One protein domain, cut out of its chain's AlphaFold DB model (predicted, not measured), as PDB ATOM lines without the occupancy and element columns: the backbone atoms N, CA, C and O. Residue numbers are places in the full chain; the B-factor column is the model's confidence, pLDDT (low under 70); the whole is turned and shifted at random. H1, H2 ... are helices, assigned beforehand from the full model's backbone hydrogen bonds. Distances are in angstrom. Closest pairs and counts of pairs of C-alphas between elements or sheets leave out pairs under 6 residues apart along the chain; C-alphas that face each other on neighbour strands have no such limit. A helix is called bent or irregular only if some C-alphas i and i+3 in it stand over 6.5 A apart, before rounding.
ATOM      1  N   THR A 400     -47.238 -55.460   2.197       92.00
ATOM      2  CA  THR A 400     -48.058 -54.307   1.794       92.00
ATOM      3  C   THR A 400     -48.228 -53.274   2.903       92.00
ATOM      4  O   THR A 400     -48.548 -52.127   2.605       92.00
ATOM      5  N   TRP A 401     -48.025 -53.653   4.169       94.12
ATOM      6  CA  TRP A 401     -47.776 -52.683   5.236       94.12
ATOM      7  C   TRP A 401     -46.321 -52.213   5.154       94.12
ATOM      8  O   TRP A 401     -45.425 -53.019   4.913       94.12
ATOM      9  N   PHE A 402     -46.094 -50.921   5.360       93.19
ATOM     10  CA  PHE A 402     -44.774 -50.304   5.442       93.19
ATOM     11  C   PHE A 402     -44.846 -49.143   6.452       93.19
ATOM     12  O   PHE A 402     -45.910 -48.530   6.567       93.19
ATOM     13  N   PRO A 403     -43.767 -48.856   7.201       93.19
ATOM     14  CA  PRO A 403     -43.756 -47.763   8.171       93.19
ATOM     15  C   PRO A 403     -43.780 -46.395   7.476       93.19
ATOM     16  O   PRO A 403     -43.214 -46.237   6.388       93.19
ATOM     17  N   SER A 404     -44.384 -45.391   8.116       93.12
ATOM     18  CA  SER A 404     -44.321 -44.006   7.636       93.12
ATOM     19  C   SER A 404     -42.893 -43.442   7.650       93.12
ATOM     20  O   SER A 404     -41.996 -43.963   8.322       93.12
ATOM     21  N   GLY A 405     -42.679 -42.336   6.928       90.69
ATOM     22  CA  GLY A 405     -41.402 -41.620   6.956       90.69
ATOM     23  C   GLY A 405     -41.029 -41.134   8.361       90.69
ATOM     24  O   GLY A 405     -39.900 -41.338   8.803       90.69
ATOM     25  N   GLU A 406     -42.003 -40.590   9.097       92.75
ATOM     26  CA  GLU A 406     -41.834 -40.140  10.485       92.75
ATOM     27  C   GLU A 406     -41.423 -41.288  11.420       92.75
ATOM     28  O   GLU A 406     -40.527 -41.126  12.253       92.75
ATOM     29  N   LEU A 407     -42.034 -42.469  11.272       93.31
ATOM     30  CA  LEU A 407     -41.735 -43.626  12.115       93.31
ATOM     31  C   LEU A 407     -40.356 -44.227  11.811       93.31
ATOM     32  O   LEU A 407     -39.644 -44.614  12.739       93.31
ATOM     33  N   VAL A 408     -39.943 -44.276  10.541       92.38
ATOM     34  CA  VAL A 408     -38.578 -44.686  10.168       92.38
ATOM     35  C   VAL A 408     -37.551 -43.708  10.730       92.38
ATOM     36  O   VAL A 408     -36.600 -44.154  11.369       92.38
ATOM     37  N   ASP A 409     -37.755 -42.398  10.560       90.38
ATOM     38  CA  ASP A 409     -36.868 -41.365  11.106       90.38
ATOM     39  C   ASP A 409     -36.749 -41.484  12.634       90.38
ATOM     40  O   ASP A 409     -35.642 -41.523  13.176       90.38
ATOM     41  N   HIS A 410     -37.880 -41.630  13.335       90.50
ATOM     42  CA  HIS A 410     -37.916 -41.791  14.789       90.50
ATOM     43  C   HIS A 410     -37.155 -43.034  15.275       90.50
ATOM     44  O   HIS A 410     -36.448 -42.974  16.286       90.50
ATOM     45  N   VAL A 411     -37.302 -44.163  14.577       89.00
ATOM     46  CA  VAL A 411     -36.664 -45.438  14.934       89.00
ATOM     47  C   VAL A 411     -35.184 -45.461  14.545       89.00
ATOM     48  O   VAL A 411     -34.377 -46.032  15.278       89.00
ATOM     49  N   TYR A 412     -34.799 -44.813  13.443       87.81
ATOM     50  CA  TYR A 412     -33.404 -44.703  13.008       87.81
ATOM     51  C   TYR A 412     -32.587 -43.723  13.862       87.81
ATOM     52  O   TYR A 412     -31.403 -43.953  14.091       87.81
ATOM     53  N   ALA A 413     -33.221 -42.691  14.427       84.94
ATOM     54  CA  ALA A 413     -32.594 -41.789  15.395       84.94
ATOM     55  C   ALA A 413     -32.250 -42.457  16.750       84.94
ATOM     56  O   ALA A 413     -31.548 -41.863  17.571       84.94
ATOM     57  N   GLN A 414     -32.732 -43.680  17.017       85.81
ATOM     58  CA  GLN A 414     -32.409 -44.421  18.239       85.81
ATOM     59  C   GLN A 414     -31.007 -45.039  18.174       85.81
ATOM     60  O   GLN A 414     -30.617 -45.646  17.182       85.81
ATOM     61  N   THR A 415     -30.279 -45.006  19.295       78.62
ATOM     62  CA  THR A 415     -28.905 -45.542  19.403       78.62
ATOM     63  C   THR A 415     -28.794 -47.050  19.123       78.62
ATOM     64  O   THR A 415     -27.711 -47.543  18.828       78.62
ATOM     65  N   ASP A 416     -29.897 -47.798  19.226       86.12
ATOM     66  CA  ASP A 416     -29.977 -49.219  18.867       86.12
ATOM     67  C   ASP A 416     -31.253 -49.465  18.048       86.12
ATOM     68  O   ASP A 416     -32.300 -49.849  18.577       86.12
ATOM     69  N   TYR A 417     -31.145 -49.225  16.739       84.75
ATOM     70  CA  TYR A 417     -32.202 -49.442  15.748       84.75
ATOM     71  C   TYR A 417     -32.849 -50.835  15.862       84.75
ATOM     72  O   TYR A 417     -34.071 -50.956  15.914       84.75
ATOM     73  N   ARG A 418     -32.051 -51.908  15.978       86.50
ATOM     74  CA  ARG A 418     -32.581 -53.285  16.032       86.50
ATOM     75  C   ARG A 418     -33.376 -53.549  17.309       86.50
ATOM     76  O   ARG A 418     -34.343 -54.310  17.282       86.50
ATOM     77  N   LYS A 419     -32.989 -52.945  18.432       88.62
ATOM     78  CA  LYS A 419     -33.759 -53.003  19.679       88.62
ATOM     79  C   LYS A 419     -35.008 -52.127  19.624       88.62
ATOM     80  O   LYS A 419     -36.036 -52.560  20.137       88.62
ATOM     81  N   ALA A 420     -34.942 -50.958  18.988       86.69
ATOM     82  CA  ALA A 420     -36.100 -50.093  18.775       86.69
ATOM     83  C   ALA A 420     -37.167 -50.791  17.914       86.69
ATOM     84  O   ALA A 420     -38.312 -50.891  18.342       86.69
ATOM     85  N   VAL A 421     -36.782 -51.404  16.788       89.38
ATOM     86  CA  VAL A 421     -37.688 -52.209  15.943       89.38
ATOM     87  C   VAL A 421     -38.292 -53.394  16.712       89.38
ATOM     88  O   VAL A 421     -39.469 -53.693  16.552       89.38
ATOM     89  N   LYS A 422     -37.561 -54.042  17.628       87.06
ATOM     90  CA  LYS A 422     -38.146 -55.077  18.514       87.06
ATOM     91  C   LYS A 422     -39.179 -54.541  19.515       87.06
ATOM     92  O   LYS A 422     -39.954 -55.325  20.058       87.06
ATOM     93  N   GLY A 423     -39.209 -53.231  19.746       86.19
ATOM     94  CA  GLY A 423     -40.232 -52.529  20.521       86.19
ATOM     95  C   GLY A 423     -41.523 -52.235  19.748       86.19
ATOM     96  O   GLY A 423     -42.405 -51.587  20.302       86.19
ATOM     97  N   TRP A 424     -41.674 -52.716  18.505       89.75
ATOM     98  CA  TRP A 424     -42.754 -52.327  17.585       89.75
ATOM     99  C   TRP A 424     -44.184 -52.391  18.147       89.75
ATOM    100  O   TRP A 424     -45.055 -51.648  17.704       89.75
ATOM    101  N   LYS A 425     -44.430 -53.243  19.151       88.75
ATOM    102  CA  LYS A 425     -45.717 -53.406  19.858       88.75
ATOM    103  C   LYS A 425     -46.148 -52.154  20.651       88.75
ATOM    104  O   LYS A 425     -47.248 -52.143  21.210       88.75
ATOM    105  N   GLU A 426     -45.282 -51.142  20.731       89.25
ATOM    106  CA  GLU A 426     -45.518 -49.830  21.345       89.25
ATOM    107  C   GLU A 426     -45.741 -48.704  20.312       89.25
ATOM    108  O   GLU A 426     -46.159 -47.616  20.701       89.25
ATOM    109  N   PHE A 427     -45.518 -48.944  19.011       90.62
ATOM    110  CA  PHE A 427     -45.720 -47.939  17.959       90.62
ATOM    111  C   PHE A 427     -47.203 -47.800  17.581       90.62
ATOM    112  O   PHE A 427     -47.909 -48.796  17.413       90.62
ATOM    113  N   GLU A 428     -47.670 -46.562  17.402       89.44
ATOM    114  CA  GLU A 428     -49.085 -46.257  17.140       89.44
ATOM    115  C   GLU A 428     -49.568 -46.806  15.784       89.44
ATOM    116  O   GLU A 428     -50.624 -47.430  15.720       89.44
ATOM    117  N   GLU A 429     -48.744 -46.719  14.732       89.75
ATOM    118  CA  GLU A 429     -49.012 -47.308  13.400       89.75
ATOM    119  C   GLU A 429     -49.158 -48.842  13.404       89.75
ATOM    120  O   GLU A 429     -49.644 -49.429  12.437       89.75
ATOM    121  N   LEU A 430     -48.736 -49.502  14.488       91.44
ATOM    122  CA  LEU A 430     -48.802 -50.952  14.677       91.44
ATOM    123  C   LEU A 430     -49.758 -51.355  15.810       91.44
ATOM    124  O   LEU A 430     -49.800 -52.529  16.191       91.44
ATOM    125  N   ALA A 431     -50.557 -50.417  16.333       89.06
ATOM    126  CA  ALA A 431     -51.485 -50.660  17.435       89.06
ATOM    127  C   ALA A 431     -52.494 -51.783  17.129       89.06
ATOM    128  O   ALA A 431     -52.774 -52.600  18.010       89.06
ATOM    129  N   ASP A 432     -52.975 -51.883  15.886       89.19
ATOM    130  CA  ASP A 432     -53.878 -52.955  15.446       89.19
ATOM    131  C   ASP A 432     -53.196 -54.331  15.494       89.19
ATOM    132  O   ASP A 432     -53.744 -55.286  16.049       89.19
ATOM    133  N   PHE A 433     -51.958 -54.442  15.000       91.00
ATOM    134  CA  PHE A 433     -51.196 -55.693  15.078       91.00
ATOM    135  C   PHE A 433     -50.867 -56.040  16.539       91.00
ATOM    136  O   PHE A 433     -51.004 -57.193  16.950       91.00
ATOM    137  N   ALA A 434     -50.519 -55.050  17.363       88.75
ATOM    138  CA  ALA A 434     -50.296 -55.236  18.793       88.75
ATOM    139  C   ALA A 434     -51.574 -55.681  19.535       88.75
ATOM    140  O   ALA A 434     -51.491 -56.482  20.468       88.75
ATOM    141  N   ALA A 435     -52.760 -55.219  19.125       89.44
ATOM    142  CA  ALA A 435     -54.041 -55.670  19.668       89.44
ATOM    143  C   ALA A 435     -54.337 -57.137  19.309       89.44
ATOM    144  O   ALA A 435     -54.783 -57.899  20.172       89.44
ATOM    145  N   ILE A 436     -54.016 -57.569  18.085       87.81
ATOM    146  CA  ILE A 436     -54.117 -58.977  17.664       87.81
ATOM    147  C   ILE A 436     -53.178 -59.855  18.509       87.81
ATOM    148  O   ILE A 436     -53.633 -60.829  19.107       87.81
ATOM    149  N   VAL A 437     -51.901 -59.476  18.670       86.69
ATOM    150  CA  VAL A 437     -50.932 -60.201  19.528       86.69
ATOM    151  C   VAL A 437     -51.388 -60.280  20.996       86.69
ATOM    152  O   VAL A 437     -51.109 -61.261  21.681       86.69
ATOM    153  N   ARG A 438     -52.094 -59.262  21.507       84.44
ATOM    154  CA  ARG A 438     -52.625 -59.244  22.886       84.44
ATOM    155  C   ARG A 438     -53.886 -60.091  23.077       84.44
ATOM    156  O   ARG A 438     -54.218 -60.393  24.221       84.44
ATOM    157  N   THR A 439     -54.603 -60.433  22.005       83.50
ATOM    158  CA  THR A 439     -55.887 -61.155  22.071       83.50
ATOM    159  C   THR A 439     -55.809 -62.603  21.598       83.50
ATOM    160  O   THR A 439     -56.565 -63.433  22.100       83.50
ATOM    161  N   LEU A 440     -54.888 -62.933  20.688       83.81
ATOM    162  CA  LEU A 440     -54.663 -64.298  20.218       83.81
ATOM    163  C   LEU A 440     -53.469 -64.959  20.931       83.81
ATOM    164  O   LEU A 440     -52.402 -64.350  21.029       83.81
ATOM    165  N   PRO A 441     -53.590 -66.229  21.365       82.62
ATOM    166  CA  PRO A 441     -52.460 -67.024  21.839       82.62
ATOM    167  C   PRO A 441     -51.580 -67.459  20.652       82.62
ATOM    168  O   PRO A 441     -51.676 -68.576  20.143       82.62
ATOM    169  N   LEU A 442     -50.727 -66.544  20.188       87.19
ATOM    170  CA  LEU A 442     -49.703 -66.832  19.184       87.19
ATOM    171  C   LEU A 442     -48.613 -67.729  19.774       87.19
ATOM    172  O   LEU A 442     -48.205 -67.547  20.923       87.19
ATOM    173  N   MET A 443     -48.124 -68.679  18.977       90.81
ATOM    174  CA  MET A 443     -46.955 -69.477  19.353       90.81
ATOM    175  C   MET A 443     -45.668 -68.645  19.288       90.81
ATOM    176  O   MET A 443     -45.578 -67.669  18.544       90.81
ATOM    177  N   GLU A 444     -44.648 -69.069  20.029       91.31
ATOM    178  CA  GLU A 444     -43.303 -68.478  20.035       91.31
ATOM    179  C   GLU A 444     -42.700 -68.385  18.620       91.31
ATOM    180  O   GLU A 444     -42.131 -67.362  18.241       91.31
ATOM    181  N   GLU A 445     -42.890 -69.424  17.805       92.44
ATOM    182  CA  GLU A 445     -42.463 -69.470  16.406       92.44
ATOM    183  C   GLU A 445     -43.213 -68.440  15.535       92.44
ATOM    184  O   GLU A 445     -42.623 -67.860  14.623       92.44
ATOM    185  N   SER A 446     -44.487 -68.167  15.840       91.50
ATOM    186  CA  SER A 446     -45.325 -67.168  15.155       91.50
ATOM    187  C   SER A 446     -44.936 -65.740  15.546       91.50
ATOM    188  O   SER A 446     -44.786 -64.885  14.676       91.50
ATOM    189  N   GLU A 447     -44.726 -65.482  16.844       90.31
ATOM    190  CA  GLU A 447     -44.243 -64.186  17.340       90.31
ATOM    191  C   GLU A 447     -42.876 -63.843  16.739       90.31
ATOM    192  O   GLU A 447     -42.676 -62.727  16.265       90.31
ATOM    193  N   LYS A 448     -41.963 -64.818  16.675       91.69
ATOM    194  CA  LYS A 448     -40.643 -64.636  16.066       91.69
ATOM    195  C   LYS A 448     -40.734 -64.290  14.572       91.69
ATOM    196  O   LYS A 448     -40.065 -63.358  14.136       91.69
ATOM    197  N   LYS A 449     -41.555 -65.008  13.797       91.94
ATOM    198  CA  LYS A 449     -41.759 -64.736  12.360       91.94
ATOM    199  C   LYS A 449     -42.376 -63.356  12.118       91.94
ATOM    200  O   LYS A 449     -42.012 -62.690  11.154       91.94
ATOM    201  N   LEU A 450     -43.267 -62.910  13.005       92.06
ATOM    202  CA  LEU A 450     -43.849 -61.569  12.962       92.06
ATOM    203  C   LEU A 450     -42.808 -60.478  13.270       92.06
ATOM    204  O   LEU A 450     -42.720 -59.507  12.523       92.06
ATOM    205  N   ASP A 451     -41.988 -60.660  14.312       91.06
ATOM    206  CA  ASP A 451     -40.883 -59.750  14.649       91.06
ATOM    207  C   ASP A 451     -39.856 -59.650  13.495       91.06
ATOM    208  O   ASP A 451     -39.395 -58.558  13.167       91.06
ATOM    209  N   GLU A 452     -39.514 -60.777  12.854       91.88
ATOM    210  CA  GLU A 452     -38.616 -60.825  11.688       91.88
ATOM    211  C   GLU A 452     -39.241 -60.150  10.452       91.88
ATOM    212  O   GLU A 452     -38.580 -59.341   9.799       91.88
ATOM    213  N   GLY A 453     -40.521 -60.409  10.163       92.06
ATOM    214  CA  GLY A 453     -41.246 -59.794   9.045       92.06
ATOM    215  C   GLY A 453     -41.390 -58.276   9.178       92.06
ATOM    216  O   GLY A 453     -41.142 -57.550   8.219       92.06
ATOM    217  N   ILE A 454     -41.714 -57.778  10.377       93.69
ATOM    218  CA  ILE A 454     -41.745 -56.334  10.665       93.69
ATOM    219  C   ILE A 454     -40.335 -55.736  10.541       93.69
ATOM    220  O   ILE A 454     -40.183 -54.664   9.956       93.69
ATOM    221  N   GLY A 455     -39.302 -56.453  10.996       92.81
ATOM    222  CA  GLY A 455     -37.900 -56.069  10.809       92.81
ATOM    223  C   GLY A 455     -37.537 -55.792   9.350       92.81
ATOM    224  O   GLY A 455     -37.035 -54.714   9.047       92.81
ATOM    225  N   VAL A 456     -37.881 -56.704   8.436       92.06
ATOM    226  CA  VAL A 456     -37.631 -56.548   6.989       92.06
ATOM    227  C   VAL A 456     -38.318 -55.304   6.404       92.06
ATOM    228  O   VAL A 456     -37.767 -54.650   5.519       92.06
ATOM    229  N   LEU A 457     -39.509 -54.947   6.894       93.50
ATOM    230  CA  LEU A 457     -40.256 -53.776   6.416       93.50
ATOM    231  C   LEU A 457     -39.648 -52.463   6.933       93.50
ATOM    232  O   LEU A 457     -39.551 -51.495   6.180       93.50
ATOM    233  N   PHE A 458     -39.147 -52.452   8.170       94.31
ATOM    234  CA  PHE A 458     -38.340 -51.345   8.690       94.31
ATOM    235  C   PHE A 458     -36.980 -51.216   7.990       94.31
ATOM    236  O   PHE A 458     -36.523 -50.090   7.774       94.31
ATOM    237  N   ASP A 459     -36.333 -52.327   7.625       92.38
ATOM    238  CA  ASP A 459     -35.046 -52.311   6.921       92.38
ATOM    239  C   ASP A 459     -35.184 -51.689   5.519       92.38
ATOM    240  O   ASP A 459     -34.342 -50.877   5.137       92.38
ATOM    241  N   ARG A 460     -36.287 -51.951   4.799       92.31
ATOM    242  CA  ARG A 460     -36.607 -51.260   3.530       92.31
ATOM    243  C   ARG A 460     -36.778 -49.753   3.705       92.31
ATOM    244  O   ARG A 460     -36.215 -48.988   2.925       92.31
ATOM    245  N   GLY A 461     -37.501 -49.321   4.739       93.19
ATOM    246  CA  GLY A 461     -37.649 -47.898   5.059       93.19
ATOM    247  C   GLY A 461     -36.302 -47.223   5.343       93.19
ATOM    248  O   GLY A 461     -36.022 -46.149   4.813       93.19
ATOM    249  N   ARG A 462     -35.424 -47.895   6.098       92.94
ATOM    250  CA  ARG A 462     -34.049 -47.445   6.373       92.94
ATOM    251  C   ARG A 462     -33.198 -47.342   5.100       92.94
ATOM    252  O   ARG A 462     -32.468 -46.367   4.942       92.94
ATOM    253  N   MET A 463     -33.300 -48.304   4.180       93.06
ATOM    254  CA  MET A 463     -32.625 -48.234   2.873       93.06
ATOM    255  C   MET A 463     -33.111 -47.029   2.053       93.06
ATOM    256  O   MET A 463     -32.291 -46.295   1.501       93.06
ATOM    257  N   ALA A 464     -34.426 -46.785   2.028       94.31
ATOM    258  CA  ALA A 464     -35.030 -45.647   1.338       94.31
ATOM    259  C   ALA A 464     -34.498 -44.305   1.869       94.31
ATOM    260  O   ALA A 464     -33.961 -43.496   1.112       94.31
ATOM    261  N   GLN A 465     -34.591 -44.107   3.186       94.19
ATOM    262  CA  GLN A 465     -34.100 -42.928   3.899       94.19
ATOM    263  C   GLN A 465     -32.600 -42.710   3.643       94.19
ATOM    264  O   GLN A 465     -32.187 -41.621   3.243       94.19
ATOM    265  N   SER A 466     -31.778 -43.755   3.799       93.44
ATOM    266  CA  SER A 466     -30.328 -43.660   3.606       93.44
ATOM    267  C   SER A 466     -29.950 -43.316   2.164       93.44
ATOM    268  O   SER A 466     -29.028 -42.524   1.961       93.44
ATOM    269  N   ARG A 467     -30.649 -43.858   1.153       95.56
ATOM    270  CA  ARG A 467     -30.386 -43.500  -0.248       95.56
ATOM    271  C   ARG A 467     -30.826 -42.075  -0.552       95.56
ATOM    272  O   ARG A 467     -30.054 -41.345  -1.163       95.56
ATOM    273  N   GLN A 468     -32.003 -41.647  -0.092       95.88
ATOM    274  CA  GLN A 468     -32.427 -40.252  -0.237       95.88
ATOM    275  C   GLN A 468     -31.412 -39.282   0.384       95.88
ATOM    276  O   GLN A 468     -31.053 -38.284  -0.237       95.88
ATOM    277  N   HIS A 469     -30.881 -39.600   1.569       93.12
ATOM    278  CA  HIS A 469     -29.804 -38.828   2.189       93.12
ATOM    279  C   HIS A 469     -28.535 -38.798   1.326       93.12
ATOM    280  O   HIS A 469     -27.895 -37.749   1.271       93.12
ATOM    281  N   GLY A 470     -28.177 -39.896   0.656       94.06
ATOM    282  CA  GLY A 470     -27.066 -39.949  -0.304       94.06
ATOM    283  C   GLY A 470     -27.298 -39.056  -1.527       94.06
ATOM    284  O   GLY A 470     -26.451 -38.227  -1.845       94.06
ATOM    285  N   ILE A 471     -28.488 -39.123  -2.133       95.00
ATOM    286  CA  ILE A 471     -28.896 -38.263  -3.259       95.00
ATOM    287  C   ILE A 471     -28.764 -36.775  -2.890       95.00
ATOM    288  O   ILE A 471     -28.277 -35.981  -3.694       95.00
ATOM    289  N   VAL A 472     -29.146 -36.384  -1.666       93.31
ATOM    290  CA  VAL A 472     -28.979 -35.003  -1.172       93.31
ATOM    291  C   VAL A 472     -27.513 -34.560  -1.176       93.31
ATOM    292  O   VAL A 472     -27.248 -33.391  -1.456       93.31
ATOM    293  N   ASP A 473     -26.563 -35.449  -0.881       92.19
ATOM    294  CA  ASP A 473     -25.130 -35.136  -0.933       92.19
ATOM    295  C   ASP A 473     -24.586 -35.133  -2.372       92.19
ATOM    296  O   ASP A 473     -23.793 -34.259  -2.714       92.19
ATOM    297  N   GLU A 474     -25.045 -36.046  -3.230       93.56
ATOM    298  CA  GLU A 474     -24.612 -36.167  -4.632       93.56
ATOM    299  C   GLU A 474     -24.986 -34.947  -5.480       93.56
ATOM    300  O   GLU A 474     -24.150 -34.420  -6.216       93.56
ATOM    301  N   VAL A 475     -26.218 -34.442  -5.352       93.38
ATOM    302  CA  VAL A 475     -26.672 -33.277  -6.134       93.38
ATOM    303  C   VAL A 475     -26.107 -31.947  -5.616       93.38
ATOM    304  O   VAL A 475     -26.301 -30.915  -6.255       93.38
ATOM    305  N   PHE A 476     -25.392 -31.936  -4.484       90.06
ATOM    306  CA  PHE A 476     -24.921 -30.710  -3.827       90.06
ATOM    307  C   PHE A 476     -24.043 -29.839  -4.730       90.06
ATOM    308  O   PHE A 476     -24.250 -28.628  -4.806       90.06
ATOM    309  N   THR A 477     -23.086 -30.443  -5.438       87.56
ATOM    310  CA  THR A 477     -22.178 -29.711  -6.333       87.56
ATOM    311  C   THR A 477     -22.925 -29.138  -7.537       87.56
ATOM    312  O   THR A 477     -22.755 -27.962  -7.845       87.56
ATOM    313  N   GLU A 478     -23.822 -29.918  -8.155       90.62
ATOM    314  CA  GLU A 478     -24.660 -29.461  -9.275       90.62
ATOM    315  C   GLU A 478     -25.541 -28.271  -8.858       90.62
ATOM    316  O   GLU A 478     -25.586 -27.249  -9.543       90.62
ATOM    317  N   MET A 479     -26.189 -28.362  -7.692       90.81
ATOM    318  CA  MET A 479     -27.006 -27.274  -7.154       90.81
ATOM    319  C   MET A 479     -26.159 -26.045  -6.793       90.81
ATOM    320  O   MET A 479     -26.603 -24.915  -7.010       90.81
ATOM    321  N   LYS A 480     -24.928 -26.230  -6.290       87.31
ATOM    322  CA  LYS A 480     -24.009 -25.119  -6.000       87.31
ATOM    323  C   LYS A 480     -23.597 -24.395  -7.277       87.31
ATOM    324  O   LYS A 480     -23.625 -23.166  -7.295       87.31
ATOM    325  N   GLU A 481     -23.247 -25.116  -8.337       87.44
ATOM    326  CA  GLU A 481     -22.921 -24.527  -9.641       87.44
ATOM    327  C   GLU A 481     -24.120 -23.773 -10.231       87.44
ATOM    328  O   GLU A 481     -23.977 -22.617 -10.639       87.44
ATOM    329  N   LEU A 482     -25.312 -24.382 -10.188       88.19
ATOM    330  CA  LEU A 482     -26.557 -23.795 -10.686       88.19
ATOM    331  C   LEU A 482     -26.871 -22.464  -9.992       88.19
ATOM    332  O   LEU A 482     -27.049 -21.454 -10.671       88.19
ATOM    333  N   PHE A 483     -26.879 -22.428  -8.656       88.94
ATOM    334  CA  PHE A 483     -27.143 -21.198  -7.902       88.94
ATOM    335  C   PHE A 483     -25.997 -20.176  -7.999       88.94
ATOM    336  O   PHE A 483     -26.242 -18.968  -7.985       88.94
ATOM    337  N   SER A 484     -24.747 -20.623  -8.165       84.00
ATOM    338  CA  SER A 484     -23.602 -19.716  -8.345       84.00
ATOM    339  C   SER A 484     -23.691 -18.935  -9.654       84.00
ATOM    340  O   SER A 484     -23.274 -17.777  -9.688       84.00
ATOM    341  N   ALA A 485     -24.253 -19.543 -10.703       83.25
ATOM    342  CA  ALA A 485     -24.408 -18.952 -12.030       83.25
ATOM    343  C   ALA A 485     -25.573 -17.945 -12.155       83.25
ATOM    344  O   ALA A 485     -25.636 -17.210 -13.146       83.25
ATOM    345  N   GLU A 486     -26.497 -17.880 -11.188       83.75
ATOM    346  CA  GLU A 486     -27.614 -16.922 -11.219       83.75
ATOM    347  C   GLU A 486     -27.154 -15.494 -10.883       83.75
ATOM    348  O   GLU A 486     -26.207 -15.284 -10.129       83.75
ATOM    349  N   LYS A 487     -27.812 -14.465 -11.432       73.44
ATOM    350  CA  LYS A 487     -27.396 -13.069 -11.184       73.44
ATOM    351  C   LYS A 487     -27.633 -12.637  -9.740       73.44
ATOM    352  O   LYS A 487     -26.742 -12.072  -9.117       73.44
ATOM    353  N   GLU A 488     -28.799 -12.964  -9.206       78.06
ATOM    354  CA  GLU A 488     -29.153 -12.806  -7.795       78.06
ATOM    355  C   GLU A 488     -29.276 -14.209  -7.198       78.06
ATOM    356  O   GLU A 488     -29.693 -15.130  -7.898       78.06
ATOM    357  N   ILE A 489     -28.867 -14.387  -5.941       78.06
ATOM    358  CA  ILE A 489     -28.973 -15.690  -5.278       78.06
ATOM    359  C   ILE A 489     -30.440 -15.867  -4.833       78.06
ATOM    360  O   ILE A 489     -30.972 -14.947  -4.205       78.06
ATOM    361  N   PRO A 490     -31.119 -16.983  -5.163       83.44
ATOM    362  CA  PRO A 490     -32.519 -17.191  -4.791       83.44
ATOM    363  C   PRO A 490     -32.705 -17.269  -3.271       83.44
ATOM    364  O   PRO A 490     -31.818 -17.724  -2.556       83.44
ATOM    365  N   ASP A 491     -33.874 -16.867  -2.764       86.94
ATOM    366  CA  ASP A 491     -34.179 -17.008  -1.336       86.94
ATOM    367  C   ASP A 491     -34.195 -18.479  -0.874       86.94
ATOM    368  O   ASP A 491     -34.314 -19.412  -1.671       86.94
ATOM    369  N   ILE A 492     -34.063 -18.692   0.442       86.31
ATOM    370  CA  ILE A 492     -33.946 -20.034   1.038       86.31
ATOM    371  C   ILE A 492     -35.150 -20.921   0.685       86.31
ATOM    372  O   ILE A 492     -34.970 -22.121   0.493       86.31
ATOM    373  N   GLU A 493     -36.358 -20.363   0.576       88.69
ATOM    374  CA  GLU A 493     -37.574 -21.117   0.245       88.69
ATOM    375  C   GLU A 493     -37.537 -21.605  -1.212       88.69
ATOM    376  O   GLU A 493     -37.698 -22.797  -1.478       88.69
ATOM    377  N   THR A 494     -37.197 -20.717  -2.150       89.19
ATOM    378  CA  THR A 494     -37.025 -21.020  -3.577       89.19
ATOM    379  C   THR A 494     -35.868 -21.990  -3.820       89.19
ATOM    380  O   THR A 494     -35.995 -22.928  -4.610       89.19
ATOM    381  N   ALA A 495     -34.737 -21.792  -3.139       87.56
ATOM    382  CA  ALA A 495     -33.570 -22.662  -3.233       87.56
ATOM    383  C   ALA A 495     -33.869 -24.065  -2.679       87.56
ATOM    384  O   ALA A 495     -33.542 -25.057  -3.332       87.56
ATOM    385  N   THR A 496     -34.561 -24.152  -1.535       90.12
ATOM    386  CA  THR A 496     -35.028 -25.422  -0.951       90.12
ATOM    387  C   THR A 496     -35.993 -26.127  -1.894       90.12
ATOM    388  O   THR A 496     -35.757 -27.283  -2.222       90.12
ATOM    389  N   GLY A 497     -37.007 -25.437  -2.430       91.06
ATOM    390  CA  GLY A 497     -37.971 -26.027  -3.365       91.06
ATOM    391  C   GLY A 497     -37.318 -26.660  -4.600       91.06
ATOM    392  O   GLY A 497     -37.619 -27.803  -4.937       91.06
ATOM    393  N   ARG A 498     -36.360 -25.966  -5.231       92.06
ATOM    394  CA  ARG A 498     -35.612 -26.497  -6.388       92.06
ATOM    395  C   ARG A 498     -34.698 -27.673  -6.024       92.06
ATOM    396  O   ARG A 498     -34.577 -28.616  -6.801       92.06
ATOM    397  N   TYR A 499     -34.058 -27.632  -4.855       93.38
ATOM    398  CA  TYR A 499     -33.215 -28.730  -4.370       93.38
ATOM    399  C   TYR A 499     -34.072 -29.976  -4.075       93.38
ATOM    400  O   TYR A 499     -33.734 -31.075  -4.510       93.38
ATOM    401  N   THR A 500     -35.227 -29.800  -3.428       94.12
ATOM    402  CA  THR A 500     -36.230 -30.849  -3.186       94.12
ATOM    403  C   THR A 500     -36.765 -31.442  -4.490       94.12
ATOM    404  O   THR A 500     -36.831 -32.664  -4.607       94.12
ATOM    405  N   GLU A 501     -37.089 -30.628  -5.500       94.81
ATOM    406  CA  GLU A 501     -37.514 -31.106  -6.827       94.81
ATOM    407  C   GLU A 501     -36.427 -31.966  -7.498       94.81
ATOM    408  O   GLU A 501     -36.709 -33.057  -8.004       94.81
ATOM    409  N   LYS A 502     -35.162 -31.528  -7.437       94.69
ATOM    410  CA  LYS A 502     -34.015 -32.273  -7.971       94.69
ATOM    411  C   LYS A 502     -33.823 -33.619  -7.263       94.69
ATOM    412  O   LYS A 502     -33.724 -34.643  -7.940       94.69
ATOM    413  N   VAL A 503     -33.819 -33.637  -5.927       94.81
ATOM    414  CA  VAL A 503     -33.688 -34.866  -5.116       94.81
ATOM    415  C   VAL A 503     -34.852 -35.821  -5.384       94.81
ATOM    416  O   VAL A 503     -34.627 -37.006  -5.622       94.81
ATOM    417  N   SER A 504     -36.083 -35.306  -5.440       94.62
ATOM    418  CA  SER A 504     -37.286 -36.093  -5.745       94.62
ATOM    419  C   SER A 504     -37.232 -36.716  -7.143       94.62
ATOM    420  O   SER A 504     -37.657 -37.856  -7.331       94.62
ATOM    421  N   THR A 505     -36.673 -36.001  -8.125       95.88
ATOM    422  CA  THR A 505     -36.504 -36.495  -9.501       95.88
ATOM    423  C   THR A 505     -35.522 -37.667  -9.562       95.88
ATOM    424  O   THR A 505     -35.831 -38.684 -10.184       95.88
ATOM    425  N   VAL A 506     -34.367 -37.561  -8.893       95.44
ATOM    426  CA  VAL A 506     -33.381 -38.656  -8.821       95.44
ATOM    427  C   VAL A 506     -33.957 -39.843  -8.045       95.44
ATOM    428  O   VAL A 506     -33.933 -40.967  -8.543       95.44
ATOM    429  N   TRP A 507     -34.585 -39.597  -6.888       96.38
ATOM    430  CA  TRP A 507     -35.229 -40.646  -6.092       96.38
ATOM    431  C   TRP A 507     -36.301 -41.399  -6.885       96.38
ATOM    432  O   TRP A 507     -36.318 -42.626  -6.875       96.38
ATOM    433  N   THR A 508     -37.139 -40.697  -7.652       94.31
ATOM    434  CA  THR A 508     -38.158 -41.325  -8.513       94.31
ATOM    435  C   THR A 508     -37.545 -42.259  -9.566       94.31
ATOM    436  O   THR A 508     -38.159 -43.267  -9.915       94.31
ATOM    437  N   GLY A 509     -36.341 -41.955 -10.063       92.00
ATOM    438  CA  GLY A 509     -35.618 -42.807 -11.011       92.00
ATOM    439  C   GLY A 509     -34.975 -44.047 -10.379       92.00
ATOM    440  O   GLY A 509     -34.918 -45.091 -11.022       92.00
ATOM    441  N   GLU A 510     -34.516 -43.951  -9.129       93.69
ATOM    442  CA  GLU A 510     -33.714 -44.992  -8.465       93.69
ATOM    443  C   GLU A 510     -34.484 -45.854  -7.454       93.69
ATOM    444  O   GLU A 510     -34.078 -46.988  -7.183       93.69
ATOM    445  N   ARG A 511     -35.591 -45.352  -6.890       93.56
ATOM    446  CA  ARG A 511     -36.360 -45.996  -5.808       93.56
ATOM    447  C   ARG A 511     -36.652 -47.462  -6.090       93.56
ATOM    448  O   ARG A 511     -36.467 -48.309  -5.222       93.56
ATOM    449  N   ASP A 512     -37.128 -47.764  -7.292       90.50
ATOM    450  CA  ASP A 512     -37.543 -49.117  -7.650       90.50
ATOM    451  C   ASP A 512     -36.364 -50.107  -7.635       90.50
ATOM    452  O   ASP A 512     -36.539 -51.237  -7.181       90.50
ATOM    453  N   SER A 513     -35.167 -49.683  -8.054       90.94
ATOM    454  CA  SER A 513     -33.934 -50.477  -7.926       90.94
ATOM    455  C   SER A 513     -33.419 -50.552  -6.488       90.94
ATOM    456  O   SER A 513     -32.921 -51.593  -6.076       90.94
ATOM    457  N   VAL A 514     -33.581 -49.493  -5.693       92.38
ATOM    458  CA  VAL A 514     -33.096 -49.437  -4.301       92.38
ATOM    459  C   VAL A 514     -33.934 -50.320  -3.372       92.38
ATOM    460  O   VAL A 514     -33.389 -51.000  -2.508       92.38
ATOM    461  N   LEU A 515     -35.260 -50.329  -3.538       90.75
ATOM    462  CA  LEU A 515     -36.172 -51.087  -2.673       90.75
ATOM    463  C   LEU A 515     -36.366 -52.541  -3.114       90.75
ATOM    464  O   LEU A 515     -36.662 -53.397  -2.275       90.75
ATOM    465  N   TRP A 516     -36.238 -52.820  -4.416       90.25
ATOM    466  CA  TRP A 516     -36.602 -54.115  -5.004       90.25
ATOM    467  C   TRP A 516     -35.486 -54.768  -5.831       90.25
ATOM    468  O   TRP A 516     -35.638 -55.923  -6.223       90.25
ATOM    469  N   GLY A 517     -34.363 -54.091  -6.085       87.31
ATOM    470  CA  GLY A 517     -33.275 -54.620  -6.908       87.31
ATOM    471  C   GLY A 517     -33.682 -54.777  -8.375       87.31
ATOM    472  O   GLY A 517     -34.155 -53.836  -9.014       87.31
ATOM    473  N   GLU A 518     -33.490 -55.976  -8.922       82.25
ATOM    474  CA  GLU A 518     -33.771 -56.262 -10.331       82.25
ATOM    475  C   GLU A 518     -35.271 -56.119 -10.703       82.25
ATOM    476  O   GLU A 518     -36.163 -56.211  -9.850       82.25
ATOM    477  N   PRO A 519     -35.597 -55.901 -11.997       76.31
ATOM    478  CA  PRO A 519     -36.983 -55.798 -12.463       76.31
ATOM    479  C   PRO A 519     -37.851 -57.023 -12.138       76.31
ATOM    480  O   PRO A 519     -39.032 -56.857 -11.838       76.31
ATOM    481  N   ASP A 520     -37.258 -58.221 -12.162       80.00
ATOM    482  CA  ASP A 520     -37.949 -59.505 -11.975       80.00
ATOM    483  C   ASP A 520     -38.079 -59.933 -10.495       80.00
ATOM    484  O   ASP A 520     -38.684 -60.966 -10.195       80.00
ATOM    485  N   SER A 521     -37.550 -59.145  -9.550       82.69
ATOM    486  CA  SER A 521     -37.712 -59.393  -8.114       82.69
ATOM    487  C   SER A 521     -39.190 -59.386  -7.690       82.69
ATOM    488  O   SER A 521     -39.968 -58.560  -8.174       82.69
ATOM    489  N   PRO A 522     -39.610 -60.238  -6.734       80.94
ATOM    490  CA  PRO A 522     -40.980 -60.232  -6.224       80.94
ATOM    491  C   PRO A 522     -41.289 -58.938  -5.451       80.94
ATOM    492  O   PRO A 522     -40.609 -58.597  -4.483       80.94
ATOM    493  N   ARG A 523     -42.352 -58.236  -5.862       88.00
ATOM    494  CA  ARG A 523     -42.784 -56.937  -5.311       88.00
ATOM    495  C   ARG A 523     -44.179 -57.032  -4.673       88.00
ATOM    496  O   ARG A 523     -45.026 -57.754  -5.203       88.00
ATOM    497  N   PRO A 524     -44.459 -56.303  -3.574       90.56
ATOM    498  CA  PRO A 524     -45.806 -56.202  -3.011       90.56
ATOM    499  C   PRO A 524     -46.762 -55.480  -3.971       90.56
ATOM    500  O   PRO A 524     -46.345 -54.676  -4.806       90.56
ATOM    501  N   SER A 525     -48.072 -55.716  -3.841       91.12
ATOM    502  CA  SER A 525     -49.075 -55.153  -4.763       91.12
ATOM    503  C   SER A 525     -49.157 -53.622  -4.754       91.12
ATOM    504  O   SER A 525     -49.632 -53.040  -5.723       91.12
ATOM    505  N   ASN A 526     -48.695 -52.976  -3.679       92.81
ATOM    506  CA  ASN A 526     -48.595 -51.524  -3.541       92.81
ATOM    507  C   ASN A 526     -47.144 -51.007  -3.604       92.81
ATOM    508  O   ASN A 526     -46.874 -49.909  -3.134       92.81
ATOM    509  N   ALA A 527     -46.200 -51.757  -4.189       90.19
ATOM    510  CA  ALA A 527     -44.787 -51.356  -4.285       90.19
ATOM    511  C   ALA A 527     -44.573 -49.948  -4.874       90.19
ATOM    512  O   ALA A 527     -43.637 -49.256  -4.485       90.19
ATOM    513  N   ALA A 528     -45.456 -49.513  -5.779       88.38
ATOM    514  CA  ALA A 528     -45.412 -48.185  -6.386       88.38
ATOM    515  C   ALA A 528     -45.739 -47.035  -5.410       88.38
ATOM    516  O   ALA A 528     -45.396 -45.891  -5.707       88.38
ATOM    517  N   GLU A 529     -46.385 -47.330  -4.278       90.31
ATOM    518  CA  GLU A 529     -46.818 -46.379  -3.240       90.31
ATOM    519  C   GLU A 529     -45.830 -46.311  -2.059       90.31
ATOM    520  O   GLU A 529     -45.859 -45.358  -1.284       90.31
ATOM    521  N   GLN A 530     -44.939 -47.299  -1.912       92.69
ATOM    522  CA  GLN A 530     -44.024 -47.372  -0.769       92.69
ATOM    523  C   GLN A 530     -42.890 -46.348  -0.906       92.69
ATOM    524  O   GLN A 530     -42.211 -46.298  -1.934       92.69
ATOM    525  N   HIS A 531     -42.695 -45.537   0.138       93.50
ATOM    526  CA  HIS A 531     -41.628 -44.532   0.254       93.50
ATOM    527  C   HIS A 531     -41.466 -43.636  -0.999       93.50
ATOM    528  O   HIS A 531     -40.353 -43.365  -1.449       93.50
ATOM    529  N   VAL A 532     -42.588 -43.207  -1.597       92.88
ATOM    530  CA  VAL A 532     -42.599 -42.273  -2.744       92.88
ATOM    531  C   VAL A 532     -42.069 -40.901  -2.327       92.88
ATOM    532  O   VAL A 532     -41.241 -40.317  -3.017       92.88
ATOM    533  N   GLU A 533     -42.575 -40.402  -1.201       93.06
ATOM    534  CA  GLU A 533     -42.280 -39.078  -0.660       93.06
ATOM    535  C   GLU A 533     -40.888 -39.041  -0.007       93.06
ATOM    536  O   GLU A 533     -40.293 -40.079   0.313       93.06
ATOM    537  N   LEU A 534     -40.345 -37.834   0.170       94.12
ATOM    538  CA  LEU A 534     -39.096 -37.669   0.905       94.12
ATOM    539  C   LEU A 534     -39.341 -37.852   2.408       94.12
ATOM    540  O   LEU A 534     -40.384 -37.468   2.929       94.12
ATOM    541  N   PHE A 535     -38.381 -38.450   3.114       95.44
ATOM    542  CA  PHE A 535     -38.457 -38.556   4.575       95.44
ATOM    543  C   PHE A 535     -38.296 -37.157   5.205       95.44
ATOM    544  O   PHE A 535     -37.493 -36.368   4.698       95.44
ATOM    545  N   PRO A 536     -38.980 -36.840   6.322       93.38
ATOM    546  CA  PRO A 536     -38.816 -35.563   7.026       93.38
ATOM    547  C   PRO A 536     -37.350 -35.200   7.321       93.38
ATOM    548  O   PRO A 536     -36.935 -34.056   7.138       93.38
ATOM    549  N   SER A 537     -36.524 -36.184   7.688       92.19
ATOM    550  CA  SER A 537     -35.078 -36.011   7.877       92.19
ATOM    551  C   SER A 537     -34.319 -35.685   6.585       92.19
ATOM    552  O   SER A 537     -33.319 -34.967   6.627       92.19
ATOM    553  N   THR A 538     -34.781 -36.172   5.426       92.75
ATOM    554  CA  THR A 538     -34.253 -35.789   4.107       92.75
ATOM    555  C   THR A 538     -34.562 -34.320   3.830       92.75
ATOM    556  O   THR A 538     -33.670 -33.580   3.419       92.75
ATOM    557  N   GLU A 539     -35.793 -33.870   4.089       92.12
ATOM    558  CA  GLU A 539     -36.195 -32.468   3.900       92.12
ATOM    559  C   GLU A 539     -35.417 -31.519   4.828       92.12
ATOM    560  O   GLU A 539     -34.916 -30.482   4.383       92.12
ATOM    561  N   GLU A 540     -35.214 -31.904   6.093       91.12
ATOM    562  CA  GLU A 540     -34.353 -31.164   7.022       91.12
ATOM    563  C   GLU A 540     -32.894 -31.123   6.535       91.12
ATOM    564  O   GLU A 540     -32.267 -30.056   6.536       91.12
ATOM    565  N   LYS A 541     -32.354 -32.247   6.038       91.88
ATOM    566  CA  LYS A 541     -31.004 -32.305   5.456       91.88
ATOM    567  C   LYS A 541     -30.870 -31.387   4.238       91.88
ATOM    568  O   LYS A 541     -29.861 -30.690   4.130       91.88
ATOM    569  N   ILE A 542     -31.877 -31.330   3.361       90.94
ATOM    570  CA  ILE A 542     -31.918 -30.398   2.222       90.94
ATOM    571  C   ILE A 542     -31.877 -28.953   2.722       90.94
ATOM    572  O   ILE A 542     -31.025 -28.186   2.279       90.94
ATOM    573  N   LEU A 543     -32.723 -28.581   3.687       89.38
ATOM    574  CA  LEU A 543     -32.756 -27.224   4.242       89.38
ATOM    575  C   LEU A 543     -31.406 -26.813   4.865       89.38
ATOM    576  O   LEU A 543     -30.968 -25.672   4.703       89.38
ATOM    577  N   LEU A 544     -30.733 -27.727   5.570       90.12
ATOM    578  CA  LEU A 544     -29.399 -27.495   6.137       90.12
ATOM    579  C   LEU A 544     -28.327 -27.344   5.046       90.12
ATOM    580  O   LEU A 544     -27.501 -26.430   5.117       90.12
ATOM    581  N   LYS A 545     -28.361 -28.191   4.012       89.19
ATOM    582  CA  LYS A 545     -27.448 -28.115   2.861       89.19
ATOM    583  C   LYS A 545     -27.642 -26.834   2.063       89.19
ATOM    584  O   LYS A 545     -26.650 -26.195   1.735       89.19
ATOM    585  N   VAL A 546     -28.884 -26.418   1.821       88.75
ATOM    586  CA  VAL A 546     -29.210 -25.155   1.147       88.75
ATOM    587  C   VAL A 546     -28.675 -23.965   1.936       88.75
ATOM    588  O   VAL A 546     -27.994 -23.135   1.347       88.75
ATOM    589  N   LYS A 547     -28.866 -23.900   3.261       87.94
ATOM    590  CA  LYS A 547     -28.273 -22.828   4.091       87.94
ATOM    591  C   LYS A 547     -26.746 -22.768   3.958       87.94
ATOM    592  O   LYS A 547     -26.205 -21.709   3.663       87.94
ATOM    593  N   SER A 548     -26.065 -23.908   4.093       86.75
ATOM    594  CA  SER A 548     -24.602 -23.989   3.953       86.75
ATOM    595  C   SER A 548     -24.110 -23.614   2.547       86.75
ATOM    596  O   SER A 548     -23.073 -22.967   2.396       86.75
ATOM    597  N   LEU A 549     -24.859 -23.992   1.512       87.12
ATOM    598  CA  LEU A 549     -24.582 -23.662   0.117       87.12
ATOM    599  C   LEU A 549     -24.736 -22.153  -0.123       87.12
ATOM    600  O   LEU A 549     -23.839 -21.539  -0.696       87.12
TER     601      LEU A 549
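AT A GLANCE: This is residues 400 to 549 of the 705 residues of an uncharacterized protein of Lentisphaerae bacterium (UniProt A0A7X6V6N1). One long helix, H4, makes the spine of a loose, elongated model: H2, H1 and H7 pack one after another along it, H3 is beside its first end, and kinked H6 crosses its later half. H5 carries on past the spine's last end, and a long loop, residues 517 to 535, leads from H6 back to H7. The printed part has 150 residues with seven named helices, H1 to H7, and no named strand: all helix. The radius of gyration of the C-alphas is 18.7 A, and the spans are 68 by 34 by 21 A, only just elongated.

IN THESE COORDINATES: H1, residues 405 to 412, begins at C-alpha 405 (-41.402, -41.620, 6.956). H2 is residues 417 to 422, and irregular H3 is 428 to 439, with C-alphas 429 and 432 7.7 A apart. H4, 444 to 474, is 44.7 A long; H5 is 476 to 484. H6, 492 to 516, 34.7 A, has a kink of 52 degrees near residue 510 and is irregular, with C-alphas 509 and 512 7.4 A apart. H7, 536 to 549, 19.8 A, ends at C-alpha 549 (-24.582, -23.662, 0.117).

HOW THE PARTS SIT: The hub, H4, touches H1 about perpendicular, at 76 degrees, closest at C-alphas Val 408 and Gly 461, 6.1 A. It touches H7 at a shallow tilt of 19 degrees, the same way, closest at C-alphas His 469 and Thr 538, 5.7 A. H3 and H4 are near each other. Every O i to N i+4 pair is within hydrogen-bond range in H1, H2, H4, H5 and H7; H3 has 6 of 8, H6 19 of 21.

THE WHOLE: The printed part has no cut; the link H6 to H7 is long. No printed residue is under 70 in pLDDT.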